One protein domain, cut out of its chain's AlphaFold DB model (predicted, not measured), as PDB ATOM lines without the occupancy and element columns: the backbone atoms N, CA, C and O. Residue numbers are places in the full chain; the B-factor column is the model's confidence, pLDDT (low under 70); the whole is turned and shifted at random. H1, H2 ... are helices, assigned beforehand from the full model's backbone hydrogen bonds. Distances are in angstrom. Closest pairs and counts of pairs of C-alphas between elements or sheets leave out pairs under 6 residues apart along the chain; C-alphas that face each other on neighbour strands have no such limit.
ATOM      1  N   ASN A  49     178.426 104.867 124.920       89.12
ATOM      2  CA  ASN A  49     179.279 105.859 124.273       89.12
ATOM      3  C   ASN A  49     179.597 107.055 125.179       89.12
ATOM      4  O   ASN A  49     180.738 107.502 125.192       89.12
ATOM      5  N   GLU A  50     178.633 107.577 125.938       91.81
ATOM      6  CA  GLU A  50     178.881 108.675 126.884       91.81
ATOM      7  C   GLU A  50     179.811 108.228 128.018       91.81
ATOM      8  O   GLU A  50     180.807 108.895 128.290       91.81
ATOM      9  N   ARG A  51     179.576 107.042 128.595       91.75
ATOM     10  CA  ARG A  51     180.486 106.426 129.572       91.75
ATOM     11  C   ARG A  51     181.900 106.295 129.001       91.75
ATOM     12  O   ARG A  51     182.869 106.670 129.655       91.75
ATOM     13  N   LEU A  52     182.018 105.777 127.780       93.19
ATOM     14  CA  LEU A  52     183.299 105.576 127.110       93.19
ATOM     15  C   LEU A  52     184.009 106.906 126.829       93.19
ATOM     16  O   LEU A  52     185.213 106.999 127.051       93.19
ATOM     17  N   LYS A  53     183.290 107.953 126.408       93.56
ATOM     18  CA  LYS A  53     183.855 109.300 126.224       93.56
ATOM     19  C   LYS A  53     184.426 109.854 127.526       93.56
ATOM     20  O   LYS A  53     185.549 110.359 127.508       93.56
ATOM     21  N   THR A  54     183.701 109.731 128.639       94.75
ATOM     22  CA  THR A  54     184.192 110.174 129.951       94.75
ATOM     23  C   THR A  54     185.432 109.384 130.372       94.75
ATOM     24  O   THR A  54     186.431 109.978 130.766       94.75
ATOM     25  N   LEU A  55     185.443 108.058 130.184       94.06
ATOM     26  CA  LEU A  55     186.620 107.230 130.480       94.06
ATOM     27  C   LEU A  55     187.819 107.537 129.568       94.06
ATOM     28  O   LEU A  55     188.955 107.506 130.034       94.06
ATOM     29  N   ILE A  56     187.600 107.883 128.294       92.50
ATOM     30  CA  ILE A  56     188.659 108.348 127.383       92.50
ATOM     31  C   ILE A  56     189.220 109.697 127.847       92.50
ATOM     32  O   ILE A  56     190.435 109.905 127.793       92.50
ATOM     33  N   ALA A  57     188.363 110.612 128.309       92.25
ATOM     34  CA  ALA A  57     188.796 111.893 128.861       92.25
ATOM     35  C   ALA A  57     189.645 111.686 130.123       92.25
ATOM     36  O   ALA A  57     190.746 112.231 130.200       92.25
ATOM     37  N   ALA A  58     189.198 110.828 131.044       91.88
ATOM     38  CA  ALA A  58     189.966 110.450 132.224       91.88
ATOM     39  C   ALA A  58     191.301 109.794 131.844       91.88
ATOM     40  O   ALA A  58     192.347 110.243 132.300       91.88
ATOM     41  N   TYR A  59     191.305 108.812 130.935       91.06
ATOM     42  CA  TYR A  59     192.527 108.191 130.410       91.06
ATOM     43  C   TYR A  59     193.507 109.225 129.844       91.06
ATOM     44  O   TYR A  59     194.700 109.166 130.129       91.06
ATOM     45  N   LYS A  60     193.020 110.201 129.071       87.88
ATOM     46  CA  LYS A  60     193.858 111.256 128.493       87.88
ATOM     47  C   LYS A  60     194.428 112.183 129.564       87.88
ATOM     48  O   LYS A  60     195.602 112.543 129.479       87.88
ATOM     49  N   THR A  61     193.621 112.561 130.552       88.06
ATOM     50  CA  THR A  61     194.082 113.360 131.690       88.06
ATOM     51  C   THR A  61     195.136 112.587 132.467       88.06
ATOM     52  O   THR A  61     196.235 113.093 132.629       88.06
ATOM     53  N   LEU A  62     194.878 111.339 132.858       86.25
ATOM     54  CA  LEU A  62     195.809 110.516 133.638       86.25
ATOM     55  C   LEU A  62     197.099 110.181 132.869       86.25
ATOM     56  O   LEU A  62     198.183 110.282 133.429       86.25
ATOM     57  N   GLY A  63     197.006 109.854 131.578       76.25
ATOM     58  CA  GLY A  63     198.164 109.533 130.736       76.25
ATOM     59  C   GLY A  63     199.008 110.743 130.317       76.25
ATOM     60  O   GLY A  63     200.155 110.563 129.915       76.25
ATOM     61  N   GLY A  64     198.462 111.964 130.389       69.50
ATOM     62  CA  GLY A  64     199.170 113.211 130.063       69.50
ATOM     63  C   GLY A  64     199.585 114.061 131.271       69.50
ATOM     64  O   GLY A  64     200.495 114.874 131.146       69.50
ATOM     65  N   SER A  65     198.929 113.891 132.424       61.19
ATOM     66  CA  SER A  65     199.207 114.611 133.685       61.19
ATOM     67  C   SER A  65     200.303 113.973 134.527       61.19
ATOM     68  O   SER A  65     200.761 114.581 135.490       61.19
ATOM     69  N   PHE A  66     200.735 112.769 134.160       57.38
ATOM     70  CA  PHE A  66     201.810 112.049 134.819       57.38
ATOM     71  C   PHE A  66     203.173 112.634 134.426       57.38
ATOM     72  O   PHE A  66     204.071 111.911 134.030       57.38
ATOM     73  N   THR A  67     203.369 113.950 134.519       49.00
ATOM     74  CA  THR A  67     204.723 114.427 134.799       49.00
ATOM     75  C   THR A  67     205.059 113.835 136.167       49.00
ATOM     76  O   THR A  67     204.247 113.930 137.085       49.00
ATOM     77  N   GLY A  68     206.214 113.195 136.359       43.34
ATOM     78  CA  GLY A  68     206.654 112.698 137.680       43.34
ATOM     79  C   GLY A  68     206.774 113.785 138.768       43.34
ATOM     80  O   GLY A  68     207.332 113.553 139.826       43.34
ATOM     81  N   GLU A  69     206.241 114.977 138.512       39.59
ATOM     82  CA  GLU A  69     206.215 116.195 139.308       39.59
ATOM     83  C   GLU A  69     204.984 116.306 140.220       39.59
ATOM     84  O   GLU A  69     204.806 117.318 140.900       39.59
ATOM     85  N   LEU A  70     204.135 115.270 140.269       44.81
ATOM     86  CA  LEU A  70     203.276 115.038 141.434       44.81
ATOM     87  C   LEU A  70     204.030 114.343 142.584       44.81
ATOM     88  O   LEU A  70     203.403 113.951 143.567       44.81
ATOM     89  N   GLU A  71     205.365 114.237 142.516       41.12
ATOM     90  CA  GLU A  71     206.216 114.142 143.706       41.12
ATOM     91  C   GLU A  71     206.075 115.429 144.534       41.12
ATOM     92  O   GLU A  71     206.940 116.302 144.580       41.12
ATOM     93  N   VAL A  72     204.948 115.567 145.228       46.31
ATOM     94  CA  VAL A  72     204.864 116.458 146.379       46.31
ATOM     95  C   VAL A  72     205.559 115.732 147.520       46.31
ATOM     96  O   VAL A  72     204.916 115.186 148.410       46.31
ATOM     97  N   ASP A  73     206.891 115.699 147.489       43.00
ATOM     98  CA  ASP A  73     207.632 115.392 148.701       43.00
ATOM     99  C   ASP A  73     207.387 116.568 149.671       43.00
ATOM    100  O   ASP A  73     207.765 117.707 149.369       43.00
ATOM    101  N   PRO A  74     206.746 116.361 150.838       51.16
ATOM    102  CA  PRO A  74     206.532 117.424 151.823       51.16
ATOM    103  C   PRO A  74     207.848 118.061 152.302       51.16
ATOM    104  O   PRO A  74     207.832 119.144 152.899       51.16
ATOM    105  N   ARG A  75     208.995 117.420 152.034       52.56
ATOM    106  CA  ARG A  75     210.329 117.979 152.263       52.56
ATOM    107  C   ARG A  75     210.638 119.156 151.339       52.56
ATOM    108  O   ARG A  75     211.199 120.130 151.827       52.56
ATOM    109  N   HIS A  76     210.170 119.150 150.091       54.28
ATOM    110  CA  HIS A  76     210.428 120.231 149.136       54.28
ATOM    111  C   HIS A  76     209.760 121.549 149.560       54.28
ATOM    112  O   HIS A  76     210.379 122.606 149.527       54.28
ATOM    113  N   LEU A  77     208.529 121.495 150.089       58.09
ATOM    114  CA  LEU A  77     207.859 122.681 150.642       58.09
ATOM    115  C   LEU A  77     208.542 123.211 151.911       58.09
ATOM    116  O   LEU A  77     208.563 124.420 152.130       58.09
ATOM    117  N   ARG A  78     209.105 122.335 152.755       64.06
ATOM    118  CA  ARG A  78     209.890 122.749 153.935       64.06
ATOM    119  C   ARG A  78     211.241 123.339 153.547       64.06
ATOM    120  O   ARG A  78     211.693 124.270 154.206       64.06
ATOM    121  N   GLU A  79     211.865 122.818 152.501       63.38
ATOM    122  CA  GLU A  79     213.155 123.273 151.988       63.38
ATOM    123  C   GLU A  79     213.032 124.618 151.271       63.38
ATOM    124  O   GLU A  79     213.779 125.536 151.589       63.38
ATOM    125  N   LEU A  80     211.998 124.801 150.443       63.12
ATOM    126  CA  LEU A  80     211.640 126.099 149.862       63.12
ATOM    127  C   LEU A  80     211.300 127.136 150.938       63.12
ATOM    128  O   LEU A  80     211.718 128.287 150.851       63.12
ATOM    129  N   ARG A  81     210.583 126.735 151.996       68.62
ATOM    130  CA  ARG A  81     210.272 127.624 153.126       68.62
ATOM    131  C   ARG A  81     211.529 128.003 153.910       68.62
ATOM    132  O   ARG A  81     211.685 129.170 154.245       68.62
ATOM    133  N   ARG A  82     212.450 127.056 154.126       68.12
ATOM    134  CA  ARG A  82     213.769 127.305 154.731       68.12
ATOM    135  C   ARG A  82     214.645 128.211 153.873       68.12
ATOM    136  O   ARG A  82     215.290 129.096 154.418       68.12
ATOM    137  N   LEU A  83     214.658 128.018 152.557       66.25
ATOM    138  CA  LEU A  83     215.381 128.873 151.614       66.25
ATOM    139  C   LEU A  83     214.795 130.290 151.595       66.25
ATOM    140  O   LEU A  83     215.546 131.257 151.660       66.25
ATOM    141  N   ALA A  84     213.466 130.427 151.616       64.19
ATOM    142  CA  ALA A  84     212.786 131.718 151.714       64.19
ATOM    143  C   ALA A  84     213.031 132.420 153.064       64.19
ATOM    144  O   ALA A  84     213.162 133.642 153.117       64.19
ATOM    145  N   GLU A  85     213.097 131.669 154.164       68.94
ATOM    146  CA  GLU A  85     213.460 132.183 155.491       68.94
ATOM    147  C   GLU A  85     214.938 132.602 155.556       68.94
ATOM    148  O   GLU A  85     215.239 133.669 156.088       68.94
ATOM    149  N   ALA A  86     215.848 131.831 154.953       65.81
ATOM    150  CA  ALA A  86     217.270 132.163 154.848       65.81
ATOM    151  C   ALA A  86     217.524 133.394 153.958       65.81
ATOM    152  O   ALA A  86     218.358 134.230 154.293       65.81
ATOM    153  N   TRP A  87     216.769 133.548 152.869       60.22
ATOM    154  CA  TRP A  87     216.830 134.720 151.993       60.22
ATOM    155  C   TRP A  87     216.311 135.986 152.691       60.22
ATOM    156  O   TRP A  87     216.962 137.026 152.645       60.22
ATOM    157  N   ARG A  88     215.205 135.884 153.449       60.34
ATOM    158  CA  ARG A  88     214.725 136.981 154.316       60.34
ATOM    159  C   ARG A  88     215.727 137.357 155.410       60.34
ATOM    160  O   ARG A  88     215.810 138.526 155.768       60.34
ATOM    161  N   ASP A 103     207.475 130.678 140.463       60.47
ATOM    162  CA  ASP A 103     206.966 129.737 141.463       60.47
ATOM    163  C   ASP A 103     205.447 129.789 141.599       60.47
ATOM    164  O   ASP A 103     204.814 128.746 141.786       60.47
ATOM    165  N   SER A 104     204.834 130.972 141.471       66.31
ATOM    166  CA  SER A 104     203.371 131.079 141.482       66.31
ATOM    167  C   SER A 104     202.753 130.435 140.238       66.31
ATOM    168  O   SER A 104     201.816 129.648 140.380       66.31
ATOM    169  N   ASP A 105     203.328 130.625 139.050       69.75
ATOM    170  CA  ASP A 105     202.874 129.956 137.824       69.75
ATOM    171  C   ASP A 105     203.059 128.429 137.875       69.75
ATOM    172  O   ASP A 105     202.185 127.670 137.441       69.75
ATOM    173  N   ALA A 106     204.177 127.943 138.423       71.06
ATOM    174  CA  ALA A 106     204.417 126.515 138.624       71.06
ATOM    175  C   ALA A 106     203.481 125.909 139.680       71.06
ATOM    176  O   ALA A 106     202.927 124.828 139.464       71.06
ATOM    177  N   ALA A 107     203.240 126.607 140.791       73.44
ATOM    178  CA  ALA A 107     202.310 126.175 141.828       73.44
ATOM    179  C   ALA A 107     200.857 126.145 141.327       73.44
ATOM    180  O   ALA A 107     200.139 125.178 141.595       73.44
ATOM    181  N   VAL A 108     200.436 127.150 140.553       78.25
ATOM    182  CA  VAL A 108     199.114 127.190 139.906       78.25
ATOM    183  C   VAL A 108     198.960 126.028 138.925       78.25
ATOM    184  O   VAL A 108     197.923 125.363 138.923       78.25
ATOM    185  N   ARG A 109     199.997 125.727 138.135       76.25
ATOM    186  CA  ARG A 109     200.005 124.579 137.217       76.25
ATOM    187  C   ARG A 109     199.900 123.252 137.961       76.25
ATOM    188  O   ARG A 109     199.026 122.461 137.627       76.25
ATOM    189  N   ARG A 110     200.712 123.031 139.000       76.75
ATOM    190  CA  ARG A 110     200.645 121.820 139.840       76.75
ATOM    191  C   ARG A 110     199.266 121.638 140.468       76.75
ATOM    192  O   ARG A 110     198.732 120.534 140.450       76.75
ATOM    193  N   ARG A 111     198.661 122.719 140.970       80.50
ATOM    194  CA  ARG A 111     197.302 122.685 141.525       80.50
ATOM    195  C   ARG A 111     196.271 122.303 140.468       80.50
ATOM    196  O   ARG A 111     195.501 121.385 140.697       80.50
ATOM    197  N   ARG A 112     196.311 122.930 139.288       81.31
ATOM    198  CA  ARG A 112     195.414 122.593 138.170       81.31
ATOM    199  C   ARG A 112     195.560 121.132 137.739       81.31
ATOM    200  O   ARG A 112     194.559 120.486 137.453       81.31
ATOM    201  N   VAL A 113     196.791 120.624 137.684       80.31
ATOM    202  CA  VAL A 113     197.063 119.217 137.364       80.31
ATOM    203  C   VAL A 113     196.464 118.310 138.433       80.31
ATOM    204  O   VAL A 113     195.745 117.379 138.089       80.31
ATOM    205  N   ARG A 114     196.686 118.613 139.715       81.81
ATOM    206  CA  ARG A 114     196.097 117.865 140.829       81.81
ATOM    207  C   ARG A 114     194.569 117.852 140.765       81.81
ATOM    208  O   ARG A 114     193.994 116.772 140.800       81.81
ATOM    209  N   ASP A 115     193.933 119.008 140.598       87.19
ATOM    210  CA  ASP A 115     192.473 119.123 140.512       87.19
ATOM    211  C   ASP A 115     191.924 118.319 139.313       87.19
ATOM    212  O   ASP A 115     190.907 117.633 139.419       87.19
ATOM    213  N   ALA A 116     192.624 118.343 138.171       88.94
ATOM    214  CA  ALA A 116     192.257 117.561 136.991       88.94
ATOM    215  C   ALA A 116     192.414 116.046 137.211       88.94
ATOM    216  O   ALA A 116     191.581 115.269 136.744       88.94
ATOM    217  N   VAL A 117     193.461 115.620 137.924       89.06
ATOM    218  CA  VAL A 117     193.676 114.214 138.293       89.06
ATOM    219  C   VAL A 117     192.617 113.747 139.291       89.06
ATOM    220  O   VAL A 117     192.053 112.675 139.098       89.06
ATOM    221  N   GLU A 118     192.290 114.547 140.309       90.56
ATOM    222  CA  GLU A 118     191.240 114.233 141.290       90.56
ATOM    223  C   GLU A 118     189.863 114.088 140.616       90.56
ATOM    224  O   GLU A 118     189.122 113.141 140.898       90.56
ATOM    225  N   ALA A 119     189.546 114.968 139.659       93.06
ATOM    226  CA  ALA A 119     188.337 114.854 138.848       93.06
ATOM    227  C   ALA A 119     188.340 113.573 137.993       93.06
ATOM    228  O   ALA A 119     187.375 112.812 138.016       93.06
ATOM    229  N   ALA A 120     189.444 113.279 137.299       93.56
ATOM    230  CA  ALA A 120     189.565 112.078 136.472       93.56
ATOM    231  C   ALA A 120     189.473 110.779 137.293       93.56
ATOM    232  O   ALA A 120     188.853 109.815 136.851       93.56
ATOM    233  N   LEU A 121     190.058 110.743 138.494       94.31
ATOM    234  CA  LEU A 121     189.924 109.613 139.414       94.31
ATOM    235  C   LEU A 121     188.473 109.426 139.862       94.31
ATOM    236  O   LEU A 121     187.992 108.296 139.898       94.31
ATOM    237  N   SER A 122     187.762 110.519 140.141       95.94
ATOM    238  CA  SER A 122     186.341 110.475 140.501       95.94
ATOM    239  C   SER A 122     185.486 109.899 139.366       95.94
ATOM    240  O   SER A 122     184.650 109.026 139.607       95.94
ATOM    241  N   ASP A 123     185.748 110.309 138.123       96.69
ATOM    242  CA  ASP A 123     185.077 109.771 136.935       96.69
ATOM    243  C   ASP A 123     185.332 108.268 136.765       96.69
ATOM    244  O   ASP A 123     184.412 107.501 136.473       96.69
ATOM    245  N   VAL A 124     186.571 107.818 136.980       96.31
ATOM    246  CA  VAL A 124     186.933 106.397 136.906       96.31
ATOM    247  C   VAL A 124     186.294 105.593 138.037       96.31
ATOM    248  O   VAL A 124     185.834 104.481 137.794       96.31
ATOM    249  N   ILE A 125     186.211 106.133 139.251       96.25
ATOM    250  CA  ILE A 125     185.537 105.467 140.375       96.25
ATOM    251  C   ILE A 125     184.038 105.299 140.088       96.25
ATOM    252  O   ILE A 125     183.462 104.262 140.410       96.25
ATOM    253  N   LEU A 126     183.402 106.290 139.457       96.19
ATOM    254  CA  LEU A 126     181.975 106.244 139.140       96.19
ATOM    255  C   LEU A 126     181.653 105.339 137.940       96.19
ATOM    256  O   LEU A 126     180.611 104.683 137.918       96.19
ATOM    257  N   LEU A 127     182.508 105.348 136.914       95.50
ATOM    258  CA  LEU A 127     182.200 104.790 135.594       95.50
ATOM    259  C   LEU A 127     183.108 103.626 135.185       95.50
ATOM    260  O   LEU A 127     182.875 103.025 134.136       95.50
ATOM    261  N   GLY A 128     184.148 103.307 135.945       94.31
ATOM    262  CA  GLY A 128     185.130 102.278 135.608       94.31
ATOM    263  C   GLY A 128     184.610 100.845 135.739       94.31
ATOM    264  O   GLY A 128     183.456 100.589 136.086       94.31
ATOM    265  N   THR A 129     185.465  99.885 135.403       95.44
ATOM    266  CA  THR A 129     185.305  98.476 135.793       95.44
ATOM    267  C   THR A 129     185.772  98.265 137.233       95.44
ATOM    268  O   THR A 129     186.477  99.106 137.779       95.44
ATOM    269  N   GLU A 130     185.433  97.132 137.847       96.25
ATOM    270  CA  GLU A 130     185.853  96.806 139.219       96.25
ATOM    271  C   GLU A 130     187.370  96.968 139.437       96.25
ATOM    272  O   GLU A 130     187.797  97.638 140.378       96.25
ATOM    273  N   ASP A 131     188.189  96.448 138.517       95.50
ATOM    274  CA  ASP A 131     189.647  96.590 138.585       95.50
ATOM    275  C   ASP A 131     190.101  98.054 138.504       95.50
ATOM    276  O   ASP A 131     191.012  98.462 139.224       95.50
ATOM    277  N   GLN A 132     189.466  98.854 137.642       96.12
ATOM    278  CA  GLN A 132     189.772 100.279 137.500       96.12
ATOM    279  C   GLN A 132     189.362 101.063 138.746       96.12
ATOM    280  O   GLN A 132     190.116 101.925 139.184       96.12
ATOM    281  N   VAL A 133     188.213 100.738 139.348       97.50
ATOM    282  CA  VAL A 133     187.740 101.350 140.597       97.50
ATOM    283  C   VAL A 133     188.707 101.040 141.738       97.50
ATOM    284  O   VAL A 133     189.086 101.952 142.468       97.50
ATOM    285  N   ARG A 134     189.175  99.789 141.861       96.81
ATOM    286  CA  ARG A 134     190.168  99.399 142.875       96.81
ATOM    287  C   ARG A 134     191.472 100.187 142.722       96.81
ATOM    288  O   ARG A 134     191.949 100.764 143.694       96.81
ATOM    289  N   LEU A 135     192.018 100.240 141.506       94.94
ATOM    290  CA  LEU A 135     193.258 100.968 141.212       94.94
ATOM    291  C   LEU A 135     193.103 102.485 141.416       94.94
ATOM    292  O   LEU A 135     193.999 103.132 141.952       94.94
ATOM    293  N   ALA A 136     191.965 103.059 141.020       94.88
ATOM    294  CA  ALA A 136     191.680 104.479 141.207       94.88
ATOM    295  C   ALA A 136     191.493 104.848 142.685       94.88
ATOM    296  O   ALA A 136     191.965 105.900 143.111       94.88
ATOM    297  N   ALA A 137     190.854 103.985 143.479       95.38
ATOM    298  CA  ALA A 137     190.699 104.186 144.916       95.38
ATOM    299  C   ALA A 137     192.046 104.121 145.656       95.38
ATOM    300  O   ALA A 137     192.301 104.953 146.527       95.38
ATOM    301  N   GLU A 138     192.924 103.180 145.287       93.50
ATOM    302  CA  GLU A 138     194.295 103.107 145.813       93.50
ATOM    303  C   GLU A 138     195.070 104.393 145.492       93.50
ATOM    304  O   GLU A 138     195.592 105.044 146.398       93.50
ATOM    305  N   ALA A 139     195.046 104.822 144.226       90.94
ATOM    306  CA  ALA A 139     195.708 106.045 143.784       90.94
ATOM    307  C   ALA A 139     195.175 107.307 144.484       90.94
ATOM    308  O   ALA A 139     195.956 108.158 144.911       90.94
ATOM    309  N   ALA A 140     193.855 107.426 144.648       91.44
ATOM    310  CA  ALA A 140     193.240 108.526 145.387       91.44
ATOM    311  C   ALA A 140     193.666 108.519 146.867       91.44
ATOM    312  O   ALA A 140     193.964 109.572 147.436       91.44
ATOM    313  N   GLY A 141     193.750 107.336 147.485       89.81
ATOM    314  CA  GLY A 141     194.255 107.171 148.847       89.81
ATOM    315  C   GLY A 141     195.716 107.602 148.994       89.81
ATOM    316  O   GLY A 141     196.055 108.300 149.951       89.81
ATOM    317  N   ASP A 142     196.570 107.245 148.033       87.75
ATOM    318  CA  ASP A 142     197.967 107.685 147.980       87.75
ATOM    319  C   ASP A 142     198.083 109.208 147.818       87.75
ATOM    320  O   ASP A 142     198.861 109.835 148.541       87.75
ATOM    321  N   MET A 143     197.259 109.822 146.958       85.12
ATOM    322  CA  MET A 143     197.214 111.281 146.771       85.12
ATOM    323  C   MET A 143     196.850 112.027 148.054       85.12
ATOM    324  O   MET A 143     197.500 113.013 148.407       85.12
ATOM    325  N   VAL A 144     195.819 111.565 148.768       87.06
ATOM    326  CA  VAL A 144     195.385 112.179 150.034       87.06
ATOM    327  C   VAL A 144     196.445 111.998 151.121       87.06
ATOM    328  O   VAL A 144     196.674 112.908 151.917       87.06
ATOM    329  N   ALA A 145     197.134 110.856 151.127       85.31
ATOM    330  CA  ALA A 145     198.227 110.575 152.050       85.31
ATOM    331  C   ALA A 145     199.546 111.291 151.696       85.31
ATOM    332  O   ALA A 145     200.509 111.181 152.455       85.31
ATOM    333  N   GLY A 146     199.611 111.999 150.563       81.75
ATOM    334  CA  GLY A 146     200.832 112.650 150.079       81.75
ATOM    335  C   GLY A 146     201.940 111.661 149.703       81.75
ATOM    336  O   GLY A 146     203.119 111.993 149.807       81.75
ATOM    337  N   ARG A 147     201.577 110.429 149.328       77.25
ATOM    338  CA  ARG A 147     202.517 109.403 148.866       77.25
ATOM    339  C   ARG A 147     202.732 109.501 147.352       77.25
ATOM    340  O   ARG A 147     201.859 110.009 146.647       77.25
ATOM    341  N   PRO A 148     203.853 108.968 146.832       75.56
ATOM    342  CA  PRO A 148     204.020 108.768 145.399       75.56
ATOM    343  C   PRO A 148     202.888 107.896 144.844       75.56
ATOM    344  O   PRO A 148     202.638 106.803 145.351       75.56
ATOM    345  N   VAL A 149     202.213 108.376 143.801       80.12
ATOM    346  CA  VAL A 149     201.033 107.721 143.220       80.12
ATOM    347  C   VAL A 149     201.457 106.914 142.001       80.12
ATOM    348  O   VAL A 149     202.011 107.469 141.054       80.12
ATOM    349  N   ARG A 150     201.179 105.610 141.978       79.69
ATOM    350  CA  ARG A 150     201.500 104.748 140.826       79.69
ATOM    351  C   ARG A 150     200.290 104.602 139.906       79.69
ATOM    352  O   ARG A 150     199.384 103.830 140.193       79.69
ATOM    353  N   MET A 151     200.295 105.306 138.773       82.88
ATOM    354  CA  MET A 151     199.156 105.325 137.837       82.88
ATOM    355  C   MET A 151     199.301 104.384 136.639       82.88
ATOM    356  O   MET A 151     198.322 104.163 135.928       82.88
ATOM    357  N   SER A 152     200.483 103.803 136.409       84.19
ATOM    358  CA  SER A 152     200.763 102.974 135.227       84.19
ATOM    359  C   SER A 152     199.776 101.813 135.082       84.19
ATOM    360  O   SER A 152     199.164 101.650 134.028       84.19
ATOM    361  N   ALA A 153     199.518 101.070 136.163       87.56
ATOM    362  CA  ALA A 153     198.554  99.970 136.165       87.56
ATOM    363  C   ALA A 153     197.131 100.425 135.784       87.56
ATOM    364  O   ALA A 153     196.451  99.761 134.997       87.56
ATOM    365  N   LEU A 154     196.691 101.582 136.293       90.94
ATOM    366  CA  LEU A 154     195.379 102.143 135.977       90.94
ATOM    367  C   LEU A 154     195.291 102.596 134.514       90.94
ATOM    368  O   LEU A 154     194.312 102.296 133.832       90.94
ATOM    369  N   VAL A 155     196.323 103.275 134.013       89.88
ATOM    370  CA  VAL A 155     196.397 103.751 132.624       89.88
ATOM    371  C   VAL A 155     196.385 102.577 131.641       89.88
ATOM    372  O   VAL A 155     195.657 102.621 130.649       89.88
ATOM    373  N   VAL A 156     197.126 101.501 131.928       88.50
ATOM    374  CA  VAL A 156     197.120 100.270 131.122       88.50
ATOM    375  C   VAL A 156     195.735  99.617 131.132       88.50
ATOM    376  O   VAL A 156     195.222  99.264 130.070       88.50
ATOM    377  N   SER A 157     195.103  99.504 132.306       92.38
ATOM    378  CA  SER A 157     193.756  98.935 132.445       92.38
ATOM    379  C   SER A 157     192.703  99.732 131.661       92.38
ATOM    380  O   SER A 157     191.924  99.154 130.899       92.38
ATOM    381  N   LEU A 158     192.715 101.066 131.768       92.88
ATOM    382  CA  LEU A 158     191.834 101.951 130.996       92.88
ATOM    383  C   LEU A 158     192.080 101.826 129.492       92.88
ATOM    384  O   LEU A 158     191.128 101.703 128.726       92.88
ATOM    385  N   ARG A 159     193.345 101.814 129.060       90.75
ATOM    386  CA  ARG A 159     193.713 101.668 127.646       90.75
ATOM    387  C   ARG A 159     193.185 100.362 127.063       90.75
ATOM    388  O   ARG A 159     192.584 100.382 125.992       90.75
ATOM    389  N   ASN A 160     193.386  99.246 127.759       91.50
ATOM    390  CA  ASN A 160     192.930  97.936 127.303       91.50
ATOM    391  C   ASN A 160     191.400  97.881 127.219       91.50
ATOM    392  O   ASN A 160     190.864  97.448 126.202       91.50
ATOM    393  N   PHE A 161     190.707  98.408 128.232       93.44
ATOM    394  CA  PHE A 161     189.249  98.513 128.226       93.44
ATOM    395  C   PHE A 161     188.728  99.370 127.064       93.44
ATOM    396  O   PHE A 161     187.815  98.957 126.357       93.44
ATOM    397  N   ILE A 162     189.319 100.546 126.829       92.19
ATOM    398  CA  ILE A 162     188.917 101.448 125.739       92.19
ATOM    399  C   ILE A 162     189.122 100.777 124.378       92.19
ATOM    400  O   ILE A 162     188.243 100.860 123.525       92.19
ATOM    401  N   ARG A 163     190.256 100.094 124.167       93.00
ATOM    402  CA  ARG A 163     190.518  99.363 122.917       93.00
ATOM    403  C   ARG A 163     189.505  98.250 122.694       93.00
ATOM    404  O   ARG A 163     188.953  98.165 121.607       93.00
ATOM    405  N   GLN A 164     189.211  97.468 123.730       91.81
ATOM    406  CA  GLN A 164     188.207  96.411 123.661       91.81
ATOM    407  C   GLN A 164     186.806  96.969 123.368       91.81
ATOM    408  O   GLN A 164     186.095  96.438 122.524       91.81
ATOM    409  N   ALA A 165     186.409  98.060 124.029       90.38
ATOM    410  CA  ALA A 165     185.108  98.694 123.821       90.38
ATOM    411  C   ALA A 165     184.952  99.311 122.419       90.38
ATOM    412  O   ALA A 165     183.833  99.438 121.926       90.38
ATOM    413  N   LEU A 166     186.066  99.701 121.792       90.44
ATOM    414  CA  LEU A 166     186.128 100.224 120.427       90.44
ATOM    415  C   LEU A 166     186.411  99.144 119.368       90.44
ATOM    416  O   LEU A 166     186.582  99.502 118.206       90.44
ATOM    417  N   ASP A 167     186.465  97.866 119.759       91.69
ATOM    418  CA  ASP A 167     186.784  96.733 118.877       91.69
ATOM    419  C   ASP A 167     188.117  96.912 118.119       91.69
ATOM    420  O   ASP A 167     188.228  96.698 116.915       91.69
TER     421      ASP A 167
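This is residues 49 to 88 and 103 to 167 of the 226 residues of an uncharacterized protein of Xanthomonadaceae bacterium NML93-0792 (UniProt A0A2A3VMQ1). Beside the longest helix, H3, lie H1 and H4, and with H5 they make a four-helix bundle, up and down; from one end of it stick out residues 103 to 109 of H3 and, as a separate arm, residues 75 to 88 of H2. The printed part has 105 residues with five named helices, H1 to H5 in chain order, and no named strand; its class is all helix. The whole is loose, with a radius of gyration of the C-alphas of 16.2 A, and spans 60 by 23 by 18 A.

H3, residues 103 to 127, is 35.6 A long and starts with C-alpha 103 at (206.966, 129.737, 141.463). H1, residues 49 to 65, is 23.7 A long and starts at (179.279, 105.859, 124.273). H4 is residues 130 to 144, 21.1 A, and H5 residues 152 to 165, 19.8 A. H2, residues 74 to 88, 21.3 A, ends at (214.725, 136.981, 154.316).

H3 touches H1, closest C-alphas Ala 58 and Ala 120 at 4.6 A, opposite ways at a shallow tilt of 33 degrees, only just short of steep. With residues 118 to 126 alone H3 touches H4, closest C-alphas Ile 125 and Val 133 at 4.7 A, a hairpin at a shallow tilt of 30 degrees. H4 and H5 form another hairpin, residues 131 to 136 touching 153 to 158, with C-alphas Leu 135 and Leu 154 closest at 5.8 A. H5 touches H1, closest C-alphas Tyr 59 and Val 155 at 6.3 A, opposite ways. H1 and H4 are apart, as are H3 and H5; H2 touches no helix. In all five helices every O i to N i+4 pair is within hydrogen-bond range.

The C-alphas farthest apart, Arg 88 and Asp 167, are 60.5 A apart. Residues 89 to 102 are not printed; C-alphas 88 and 103 stand 16.7 A apart across the cut. No link printed whole is long. pLDDT is under 70 at residues 64 to 88 and 103 to 105.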